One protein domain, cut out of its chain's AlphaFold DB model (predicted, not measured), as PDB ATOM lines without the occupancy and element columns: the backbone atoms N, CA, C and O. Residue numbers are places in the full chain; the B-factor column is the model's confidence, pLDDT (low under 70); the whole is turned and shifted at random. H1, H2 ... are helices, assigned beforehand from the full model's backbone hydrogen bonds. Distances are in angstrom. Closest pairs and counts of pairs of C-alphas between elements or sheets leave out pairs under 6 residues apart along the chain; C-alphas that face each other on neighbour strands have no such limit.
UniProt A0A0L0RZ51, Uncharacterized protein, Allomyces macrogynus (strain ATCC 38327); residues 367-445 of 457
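AT A GLANCE: This is residues 367 to 445 of the 457 residues of an uncharacterized protein of Allomyces macrogynus (strain ATCC 38327) (UniProt A0A0L0RZ51). A helical hairpin, H2 folding back into the long H3, forms one side of the domain, and the short H1 lies at the opposite side, with two long stretches of chain without a named helix filling much of the space between. H3, the longest helix, runs along that first side, and part of the stretch 393 to 412 passes through the middle. The printed part has 79 residues, with three named helices in the order H1, H2, H3 and no named strand; its class is all helix, though under half of its residues, 34, are in named elements. It is compact, with a radius of gyration of the C-alphas of 12.0 A, and rounded, with spans of 31 by 27 by 25 A.

HOW THE PARTS SIT: H1, residues 387 to 392, is apart from H2, residues 413 to 421, and from H3, residues 425 to 443. H2 and H3 are a helical hairpin and touch, their closest C-alphas being those of Ser 420 and Arg 428, 4.5 A apart. They run opposite ways at a steep tilt of 41 degrees. H3 touches H2 with residues 427 to 435 alone. In H1, H2 and H3 every O i to N i+4 pair is within hydrogen-bond range.

IN THESE COORDINATES: Residues 367 to 386 precede H1, which begins with C-alpha 387 at (16.045, -13.441, 5.318) and is 8.7 A long from first to last C-alpha. H2 begins with C-alpha 413 at (16.150, -28.084, 9.838) and is 12.9 A long. H3 is 26.9 A long and ends with C-alpha 443 at (25.902, -33.821, -2.254).

THE WHOLE: The C-alphas farthest apart, those of Thr 423 and Phe 445, are 32.9 A apart. The printed part has no cut. The link from H1 to H2 is long, with 20 residues, and that from H2 to H3 is tight, with 3. The mean pLDDT of the printed part is 84.4; residues 367 to 373 and 402 to 404 are under 70.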
ATOM      1  N   LEU A 367      18.683 -29.264  21.128       60.88
ATOM      2  CA  LEU A 367      20.113 -29.278  20.799       60.88
ATOM      3  C   LEU A 367      20.369 -28.907  19.324       60.88
ATOM      4  O   LEU A 367      21.359 -28.259  19.004       60.88
ATOM      5  N   GLY A 368      19.443 -29.263  18.423       60.62
ATOM      6  CA  GLY A 368      19.481 -28.848  17.020       60.62
ATOM      7  C   GLY A 368      19.351 -27.336  16.793       60.62
ATOM      8  O   GLY A 368      19.905 -26.845  15.814       60.62
ATOM      9  N   ARG A 369      18.663 -26.597  17.682       66.06
ATOM     10  CA  ARG A 369      18.434 -25.141  17.569       66.06
ATOM     11  C   ARG A 369      19.672 -24.291  17.880       66.06
ATOM     12  O   ARG A 369      19.731 -23.145  17.439       66.06
ATOM     13  N   GLU A 370      20.639 -24.834  18.619       63.59
ATOM     14  CA  GLU A 370      21.864 -24.124  19.028       63.59
ATOM     15  C   GLU A 370      22.985 -24.162  17.973       63.59
ATOM     16  O   GLU A 370      23.974 -23.442  18.103       63.59
ATOM     17  N   LEU A 371      22.861 -24.982  16.921       68.19
ATOM     18  CA  LEU A 371      23.884 -25.075  15.878       68.19
ATOM     19  C   LEU A 371      23.888 -23.831  14.979       68.19
ATOM     20  O   LEU A 371      22.846 -23.414  14.465       68.19
ATOM     21  N   GLU A 372      25.080 -23.309  14.683       61.91
ATOM     22  CA  GLU A 372      25.257 -22.334  13.606       61.91
ATOM     23  C   GLU A 372      24.774 -22.939  12.279       61.91
ATOM     24  O   GLU A 372      25.259 -23.976  11.824       61.91
ATOM     25  N   GLY A 373      23.762 -22.306  11.684       68.62
ATOM     26  CA  GLY A 373      23.025 -22.841  10.539       68.62
ATOM     27  C   GLY A 373      21.607 -23.331  10.862       68.62
ATOM     28  O   GLY A 373      20.839 -23.597   9.940       68.62
ATOM     29  N   SER A 374      21.193 -23.396  12.133       74.00
ATOM     30  CA  SER A 374      19.840 -23.845  12.487       74.00
ATOM     31  C   SER A 374      18.726 -22.901  12.016       74.00
ATOM     32  O   SER A 374      17.635 -23.379  11.718       74.00
ATOM     33  N   GLN A 375      18.961 -21.586  11.935       80.62
ATOM     34  CA  GLN A 375      17.994 -20.616  11.389       80.62
ATOM     35  C   GLN A 375      18.032 -20.515   9.848       80.62
ATOM     36  O   GLN A 375      17.412 -19.618   9.276       80.62
ATOM     37  N   LEU A 376      18.751 -21.401   9.148       86.38
ATOM     38  CA  LEU A 376      18.689 -21.474   7.686       86.38
ATOM     39  C   LEU A 376      17.328 -22.050   7.270       86.38
ATOM     40  O   LEU A 376      16.996 -23.186   7.617       86.38
ATOM     41  N   ARG A 377      16.539 -21.253   6.539       89.12
ATOM     42  CA  ARG A 377      15.214 -21.630   6.025       89.12
ATOM     43  C   ARG A 377      15.320 -22.159   4.594       89.12
ATOM     44  O   ARG A 377      16.090 -21.634   3.789       89.12
ATOM     45  N   PHE A 378      14.547 -23.196   4.280       91.00
ATOM     46  CA  PHE A 378      14.602 -23.915   3.006       91.00
ATOM     47  C   PHE A 378      13.238 -23.980   2.305       91.00
ATOM     48  O   PHE A 378      12.203 -24.167   2.947       91.00
ATOM     49  N   ASP A 379      13.239 -23.867   0.973       92.19
ATOM     50  CA  ASP A 379      12.028 -24.011   0.155       92.19
ATOM     51  C   ASP A 379      11.601 -25.488  -0.050       92.19
ATOM     52  O   ASP A 379      12.322 -26.431   0.285       92.19
ATOM     53  N   PHE A 380      10.437 -25.719  -0.677       91.75
ATOM     54  CA  PHE A 380       9.955 -27.069  -1.035       91.75
ATOM     55  C   PHE A 380      10.894 -27.870  -1.967       91.75
ATOM     56  O   PHE A 380      10.694 -29.076  -2.163       91.75
ATOM     57  N   SER A 381      11.885 -27.213  -2.572       91.38
ATOM     58  CA  SER A 381      12.919 -27.790  -3.430       91.38
ATOM     59  C   SER A 381      14.286 -27.898  -2.736       91.38
ATOM     60  O   SER A 381      15.264 -28.246  -3.395       91.38
ATOM     61  N   GLY A 382      14.380 -27.604  -1.435       91.06
ATOM     62  CA  GLY A 382      15.616 -27.612  -0.653       91.06
ATOM     63  C   GLY A 382      16.566 -26.437  -0.921       91.06
ATOM     64  O   GLY A 382      17.712 -26.491  -0.487       91.06
ATOM     65  N   ARG A 383      16.169 -25.387  -1.644       91.19
ATOM     66  CA  ARG A 383      17.008 -24.186  -1.816       91.19
ATOM     67  C   ARG A 383      17.057 -23.385  -0.525       91.19
ATOM     68  O   ARG A 383      16.042 -23.258   0.153       91.19
ATOM     69  N   LEU A 384      18.226 -22.825  -0.228       90.12
ATOM     70  CA  LEU A 384      18.406 -21.903   0.886       90.12
ATOM     71  C   LEU A 384      17.710 -20.566   0.591       90.12
ATOM     72  O   LEU A 384      17.892 -20.003  -0.489       90.12
ATOM     73  N   LEU A 385      16.963 -20.047   1.563       87.75
ATOM     74  CA  LEU A 385      16.358 -18.718   1.528       87.75
ATOM     75  C   LEU A 385      17.173 -17.755   2.400       87.75
ATOM     76  O   LEU A 385      17.480 -18.057   3.554       87.75
ATOM     77  N   THR A 386      17.514 -16.580   1.864       84.88
ATOM     78  CA  THR A 386      17.999 -15.465   2.693       84.88
ATOM     79  C   THR A 386      16.824 -14.831   3.436       84.88
ATOM     80  O   THR A 386      15.671 -14.996   3.036       84.88
ATOM     81  N   LYS A 387      17.099 -14.079   4.511       81.12
ATOM     82  CA  LYS A 387      16.045 -13.441   5.318       81.12
ATOM     83  C   LYS A 387      15.160 -12.509   4.484       81.12
ATOM     84  O   LYS A 387      13.948 -12.528   4.639       81.12
ATOM     85  N   ASP A 388      15.756 -11.776   3.551       81.44
ATOM     86  CA  ASP A 388      15.066 -10.805   2.690       81.44
ATOM     87  C   ASP A 388      14.115 -11.503   1.699       81.44
ATOM     88  O   ASP A 388      13.003 -11.038   1.456       81.44
ATOM     89  N   VAL A 389      14.515 -12.669   1.173       83.56
ATOM     90  CA  VAL A 389      13.654 -13.511   0.322       83.56
ATOM     91  C   VAL A 389      12.570 -14.195   1.161       83.56
ATOM     92  O   VAL A 389      11.415 -14.239   0.751       83.56
ATOM     93  N   ALA A 390      12.902 -14.672   2.363       80.56
ATOM     94  CA  ALA A 390      11.935 -15.273   3.282       80.56
ATOM     95  C   ALA A 390      10.848 -14.285   3.754       80.56
ATOM     96  O   ALA A 390       9.744 -14.719   4.063       80.56
ATOM     97  N   GLN A 391      11.139 -12.980   3.792       83.44
ATOM     98  CA  GLN A 391      10.181 -11.918   4.139       83.44
ATOM     99  C   GLN A 391       9.340 -11.414   2.954       83.44
ATOM    100  O   GLN A 391       8.280 -10.836   3.170       83.44
ATOM    101  N   SER A 392       9.809 -11.591   1.714       83.19
ATOM    102  CA  SER A 392       9.149 -11.069   0.502       83.19
ATOM    103  C   SER A 392       8.344 -12.115  -0.279       83.19
ATOM    104  O   SER A 392       7.646 -11.772  -1.234       83.19
ATOM    105  N   LEU A 393       8.405 -13.388   0.121       83.00
ATOM    106  CA  LEU A 393       7.570 -14.452  -0.436       83.00
ATOM    107  C   LEU A 393       6.116 -14.350   0.083       83.00
ATOM    108  O   LEU A 393       5.912 -14.159   1.279       83.00
ATOM    109  N   PRO A 394       5.088 -14.502  -0.777       80.81
ATOM    110  CA  PRO A 394       3.693 -14.473  -0.335       80.81
ATOM    111  C   PRO A 394       3.255 -15.693   0.490       80.81
ATOM    112  O   PRO A 394       3.468 -16.846   0.101       80.81
ATOM    113  N   THR A 395       2.484 -15.445   1.555       81.62
ATOM    114  CA  THR A 395       1.932 -16.462   2.471       81.62
ATOM    115  C   THR A 395       1.134 -17.564   1.764       81.62
ATOM    116  O   THR A 395       1.185 -18.730   2.160       81.62
ATOM    117  N   HIS A 396       0.441 -17.226   0.668       77.62
ATOM    118  CA  HIS A 396      -0.384 -18.162  -0.106       77.62
ATOM    119  C   HIS A 396       0.412 -19.291  -0.788       77.62
ATOM    120  O   HIS A 396      -0.184 -20.267  -1.239       77.62
ATOM    121  N   LEU A 397       1.746 -19.204  -0.850       75.94
ATOM    122  CA  LEU A 397       2.601 -20.274  -1.376       75.94
ATOM    123  C   LEU A 397       2.662 -21.510  -0.458       75.94
ATOM    124  O   LEU A 397       3.297 -22.501  -0.815       75.94
ATOM    125  N   GLY A 398       2.054 -21.465   0.736       78.88
ATOM    126  CA  GLY A 398       2.100 -22.552   1.724       78.88
ATOM    127  C   GLY A 398       3.485 -22.757   2.348       78.88
ATOM    128  O   GLY A 398       3.708 -23.736   3.058       78.88
ATOM    129  N   LEU A 399       4.414 -21.837   2.071       83.69
ATOM    130  CA  LEU A 399       5.794 -21.855   2.547       83.69
ATOM    131  C   LEU A 399       5.971 -21.094   3.874       83.69
ATOM    132  O   LEU A 399       7.079 -21.017   4.373       83.69
ATOM    133  N   HIS A 400       4.899 -20.550   4.452       79.62
ATOM    134  CA  HIS A 400       4.891 -20.007   5.814       79.62
ATOM    135  C   HIS A 400       4.301 -21.043   6.766       79.62
ATOM    136  O   HIS A 400       3.413 -21.817   6.389       79.62
ATOM    137  N   HIS A 401       4.814 -21.100   7.992       71.81
ATOM    138  CA  HIS A 401       4.523 -22.185   8.928       71.81
ATOM    139  C   HIS A 401       4.184 -21.619  10.301       71.81
ATOM    140  O   HIS A 401       4.831 -20.686  10.761       71.81
ATOM    141  N   LEU A 402       3.202 -22.215  10.982       62.12
ATOM    142  CA  LEU A 402       2.801 -21.843  12.343       62.12
ATOM    143  C   LEU A 402       3.796 -22.424  13.374       62.12
ATOM    144  O   LEU A 402       3.416 -23.178  14.266       62.12
ATOM    145  N   GLY A 403       5.086 -22.161  13.153       67.44
ATOM    146  CA  GLY A 403       6.204 -22.482  14.038       67.44
ATOM    147  C   GLY A 403       6.734 -21.220  14.717       67.44
ATOM    148  O   GLY A 403       5.969 -20.295  14.979       67.44
ATOM    149  N   ASP A 404       8.042 -21.172  14.975       62.28
ATOM    150  CA  ASP A 404       8.657 -20.093  15.763       62.28
ATOM    151  C   ASP A 404       8.629 -18.713  15.057       62.28
ATOM    152  O   ASP A 404       8.439 -17.698  15.721       62.28
ATOM    153  N   ASP A 405       8.754 -18.667  13.717       70.25
ATOM    154  CA  ASP A 405       8.677 -17.433  12.907       70.25
ATOM    155  C   ASP A 405       7.578 -17.525  11.811       70.25
ATOM    156  O   ASP A 405       7.891 -17.775  10.643       70.25
ATOM    157  N   PRO A 406       6.280 -17.296  12.100       71.69
ATOM    158  CA  PRO A 406       5.225 -17.373  11.076       71.69
ATOM    159  C   PRO A 406       5.339 -16.299   9.974       71.69
ATOM    160  O   PRO A 406       4.803 -16.457   8.875       71.69
ATOM    161  N   SER A 407       6.074 -15.217  10.241       74.88
ATOM    162  CA  SER A 407       6.367 -14.139   9.293       74.88
ATOM    163  C   SER A 407       7.434 -14.488   8.246       74.88
ATOM    164  O   SER A 407       7.606 -13.723   7.299       74.88
ATOM    165  N   LEU A 408       8.145 -15.614   8.385       80.31
ATOM    166  CA  LEU A 408       9.232 -16.011   7.486       80.31
ATOM    167  C   LEU A 408       8.873 -17.257   6.673       80.31
ATOM    168  O   LEU A 408       8.450 -18.279   7.211       80.31
ATOM    169  N   ALA A 409       9.122 -17.195   5.367       84.94
ATOM    170  CA  ALA A 409       8.977 -18.336   4.481       84.94
ATOM    171  C   ALA A 409      10.142 -19.340   4.614       84.94
ATOM    172  O   ALA A 409      11.312 -18.968   4.725       84.94
ATOM    173  N   GLY A 410       9.810 -20.624   4.493       88.69
ATOM    174  CA  GLY A 410      10.711 -21.771   4.428       88.69
ATOM    175  C   GLY A 410      10.886 -22.479   5.765       88.69
ATOM    176  O   GLY A 410      10.934 -21.847   6.818       88.69
ATOM    177  N   TYR A 411      11.051 -23.800   5.715       90.56
ATOM    178  CA  TYR A 411      11.268 -24.616   6.908       90.56
ATOM    179  C   TYR A 411      12.729 -24.554   7.367       90.56
ATOM    180  O   TYR A 411      13.636 -24.670   6.539       90.56
ATOM    181  N   THR A 412      12.978 -24.468   8.673       90.38
ATOM    182  CA  THR A 412      14.307 -24.748   9.252       90.38
ATOM    183  C   THR A 412      14.562 -26.251   9.414       90.38
ATOM    184  O   THR A 412      13.637 -27.066   9.391       90.38
ATOM    185  N   VAL A 413      15.820 -26.661   9.613       89.44
ATOM    186  CA  VAL A 413      16.150 -28.084   9.838       89.44
ATOM    187  C   VAL A 413      15.471 -28.659  11.100       89.44
ATOM    188  O   VAL A 413      14.911 -29.753  10.990       89.44
ATOM    189  N   PRO A 414      15.412 -27.971  12.264       88.44
ATOM    190  CA  PRO A 414      14.640 -28.458  13.412       88.44
ATOM    191  C   PRO A 414      13.134 -28.556  13.145       88.44
ATOM    192  O   PRO A 414      12.522 -29.540  13.555       88.44
ATOM    193  N   GLU A 415      12.536 -27.601  12.419       88.31
ATOM    194  CA  GLU A 415      11.124 -27.671  12.008       88.31
ATOM    195  C   GLU A 415      10.868 -28.912  11.136       88.31
ATOM    196  O   GLU A 415       9.932 -29.671  11.391       88.31
ATOM    197  N   LEU A 416      11.737 -29.187  10.153       89.81
ATOM    198  CA  LEU A 416      11.657 -30.395   9.325       89.81
ATOM    199  C   LEU A 416      11.792 -31.673  10.161       89.81
ATOM    200  O   LEU A 416      11.022 -32.615   9.957       89.81
ATOM    201  N   LEU A 417      12.731 -31.724  11.109       89.81
ATOM    202  CA  LEU A 417      12.910 -32.874  11.999       89.81
ATOM    203  C   LEU A 417      11.686 -33.080  12.903       89.81
ATOM    204  O   LEU A 417      11.184 -34.202  12.991       89.81
ATOM    205  N   HIS A 418      11.134 -32.016  13.488       88.12
ATOM    206  CA  HIS A 418       9.901 -32.064  14.274       88.12
ATOM    207  C   HIS A 418       8.720 -32.590  13.435       88.12
ATOM    208  O   HIS A 418       8.036 -33.539  13.827       88.12
ATOM    209  N   LEU A 419       8.536 -32.067  12.219       89.69
ATOM    210  CA  LEU A 419       7.504 -32.520  11.278       89.69
ATOM    211  C   LEU A 419       7.695 -33.978  10.824       89.69
ATOM    212  O   LEU A 419       6.708 -34.645  10.510       89.69
ATOM    213  N   SER A 420       8.925 -34.507  10.837       91.12
ATOM    214  CA  SER A 420       9.201 -35.926  10.550       91.12
ATOM    215  C   SER A 420       8.642 -36.868  11.629       91.12
ATOM    216  O   SER A 420       8.224 -37.986  11.318       91.12
ATOM    217  N   HIS A 421       8.561 -36.393  12.878       89.56
ATOM    218  CA  HIS A 421       7.990 -37.117  14.016       89.56
ATOM    219  C   HIS A 421       6.467 -36.950  14.156       89.56
ATOM    220  O   HIS A 421       5.850 -37.691  14.924       89.56
ATOM    221  N   SER A 422       5.847 -36.028  13.410       90.62
ATOM    222  CA  SER A 422       4.403 -35.771  13.476       90.62
ATOM    223  C   SER A 422       3.566 -37.033  13.249       90.62
ATOM    224  O   SER A 422       3.895 -37.892  12.429       90.62
ATOM    225  N   THR A 423       2.417 -37.132  13.919       91.81
ATOM    226  CA  THR A 423       1.416 -38.181  13.670       91.81
ATOM    227  C   THR A 423       0.753 -38.039  12.293       91.81
ATOM    228  O   THR A 423       0.357 -39.052  11.703       91.81
ATOM    229  N   VAL A 424       0.709 -36.825  11.732       93.62
ATOM    230  CA  VAL A 424       0.047 -36.479  10.464       93.62
ATOM    231  C   VAL A 424       0.877 -36.956   9.257       93.62
ATOM    232  O   VAL A 424       1.997 -36.484   9.058       93.62
ATOM    233  N   PRO A 425       0.351 -37.845   8.384       92.62
ATOM    234  CA  PRO A 425       1.121 -38.388   7.259       92.62
ATOM    235  C   PRO A 425       1.641 -37.336   6.267       92.62
ATOM    236  O   PRO A 425       2.761 -37.473   5.784       92.62
ATOM    237  N   GLY A 426       0.857 -36.286   5.988       92.19
ATOM    238  CA  GLY A 426       1.243 -35.219   5.057       92.19
ATOM    239  C   GLY A 426       2.442 -34.400   5.545       92.19
ATOM    240  O   GLY A 426       3.373 -34.170   4.780       92.19
ATOM    241  N   GLN A 427       2.475 -34.048   6.835       91.75
ATOM    242  CA  GLN A 427       3.604 -33.331   7.446       91.75
ATOM    243  C   GLN A 427       4.900 -34.152   7.358       91.75
ATOM    244  O   GLN A 427       5.925 -33.632   6.914       91.75
ATOM    245  N   ARG A 428       4.835 -35.462   7.649       94.44
ATOM    246  CA  ARG A 428       5.982 -36.372   7.471       94.44
ATOM    247  C   ARG A 428       6.441 -36.476   6.013       94.44
ATOM    248  O   ARG A 428       7.640 -36.532   5.762       94.44
ATOM    249  N   GLN A 429       5.515 -36.506   5.050       95.06
ATOM    250  CA  GLN A 429       5.851 -36.563   3.620       95.06
ATOM    251  C   GLN A 429       6.518 -35.277   3.118       95.06
ATOM    252  O   GLN A 429       7.481 -35.360   2.358       95.06
ATOM    253  N   ILE A 430       6.037 -34.107   3.549       92.69
ATOM    254  CA  ILE A 430       6.646 -32.810   3.224       92.69
ATOM    255  C   ILE A 430       8.054 -32.737   3.825       92.69
ATOM    256  O   ILE A 430       9.012 -32.510   3.087       92.69
ATOM    257  N   SER A 431       8.194 -33.042   5.119       93.12
ATOM    258  CA  SER A 431       9.483 -33.107   5.815       93.12
ATOM    259  C   SER A 431      10.493 -34.008   5.091       93.12
ATOM    260  O   SER A 431      11.550 -33.541   4.665       93.12
ATOM    261  N   ALA A 432      10.143 -35.277   4.855       94.50
ATOM    262  CA  ALA A 432      11.032 -36.241   4.209       94.50
ATOM    263  C   ALA A 432      11.411 -35.839   2.772       94.50
ATOM    264  O   ALA A 432      12.534 -36.093   2.336       94.50
ATOM    265  N   ARG A 433      10.500 -35.185   2.035       95.44
ATOM    266  CA  ARG A 433      10.777 -34.653   0.693       95.44
ATOM    267  C   ARG A 433      11.796 -33.516   0.737       95.44
ATOM    268  O   ARG A 433      12.731 -33.533  -0.057       95.44
ATOM    269  N   ILE A 434      11.622 -32.544   1.631       94.75
ATOM    270  CA  ILE A 434      12.513 -31.379   1.717       94.75
ATOM    271  C   ILE A 434      13.885 -31.801   2.243       94.75
ATOM    272  O   ILE A 434      14.886 -31.454   1.626       94.75
ATOM    273  N   LEU A 435      13.950 -32.636   3.285       94.44
ATOM    274  CA  LEU A 435      15.208 -33.216   3.772       94.44
ATOM    275  C   LEU A 435      15.933 -34.014   2.673       94.44
ATOM    276  O   LEU A 435      17.145 -33.883   2.520       94.44
ATOM    277  N   GLY A 436      15.201 -34.783   1.859       95.19
ATOM    278  CA  GLY A 436      15.758 -35.482   0.698       95.19
ATOM    279  C   GLY A 436      16.340 -34.537  -0.361       95.19
ATOM    280  O   GLY A 436      17.434 -34.787  -0.865       95.19
ATOM    281  N   HIS A 437      15.656 -33.425  -0.656       94.94
ATOM    282  CA  HIS A 437      16.180 -32.383  -1.549       94.94
ATOM    283  C   HIS A 437      17.403 -31.672  -0.959       94.94
ATOM    284  O   HIS A 437      18.358 -31.425  -1.690       94.94
ATOM    285  N   ILE A 438      17.418 -31.399   0.351       92.88
ATOM    286  CA  ILE A 438      18.561 -30.774   1.033       92.88
ATOM    287  C   ILE A 438      19.801 -31.669   0.944       92.88
ATOM    288  O   ILE A 438      20.863 -31.215   0.523       92.88
ATOM    289  N   VAL A 439      19.672 -32.962   1.258       92.88
ATOM    290  CA  VAL A 439      20.785 -33.921   1.147       92.88
ATOM    291  C   VAL A 439      21.269 -34.052  -0.303       92.88
ATOM    292  O   VAL A 439      22.476 -34.122  -0.536       92.88
ATOM    293  N   ALA A 440      20.364 -34.024  -1.288       93.56
ATOM    294  CA  ALA A 440      20.735 -34.055  -2.702       93.56
ATOM    295  C   ALA A 440      21.528 -32.807  -3.138       93.56
ATOM    296  O   ALA A 440      22.556 -32.950  -3.799       93.56
ATOM    297  N   ARG A 441      21.108 -31.599  -2.732       90.75
ATOM    298  CA  ARG A 441      21.824 -30.341  -3.026       90.75
ATOM    299  C   ARG A 441      23.163 -30.233  -2.301       90.75
ATOM    300  O   ARG A 441      24.132 -29.760  -2.887       90.75
ATOM    301  N   LEU A 442      23.237 -30.725  -1.062       90.31
ATOM    302  CA  LEU A 442      24.484 -30.818  -0.300       90.31
ATOM    303  C   LEU A 442      25.497 -31.730  -1.006       90.31
ATOM    304  O   LEU A 442      26.658 -31.361  -1.149       90.31
ATOM    305  N   TRP A 443      25.052 -32.889  -1.504       91.12
ATOM    306  CA  TRP A 443      25.902 -33.821  -2.254       91.12
ATOM    307  C   TRP A 443      26.288 -33.308  -3.653       91.12
ATOM    308  O   TRP A 443      27.335 -33.676  -4.178       91.12
ATOM    309  N   ALA A 444      25.478 -32.420  -4.234       91.12
ATOM    310  CA  ALA A 444      25.788 -31.684  -5.459       91.12
ATOM    311  C   ALA A 444      26.643 -30.415  -5.229       91.12
ATOM    312  O   ALA A 444      26.947 -29.716  -6.193       91.12
ATOM    313  N   PHE A 445      27.040 -30.120  -3.981       85.62
ATOM    314  CA  PHE A 445      27.796 -28.921  -3.583       85.62
ATOM    315  C   PHE A 445      27.126 -27.586  -3.978       85.62
ATOM    316  O   PHE A 445      27.801 -26.585  -4.205       85.62
TER     317      PHE A 445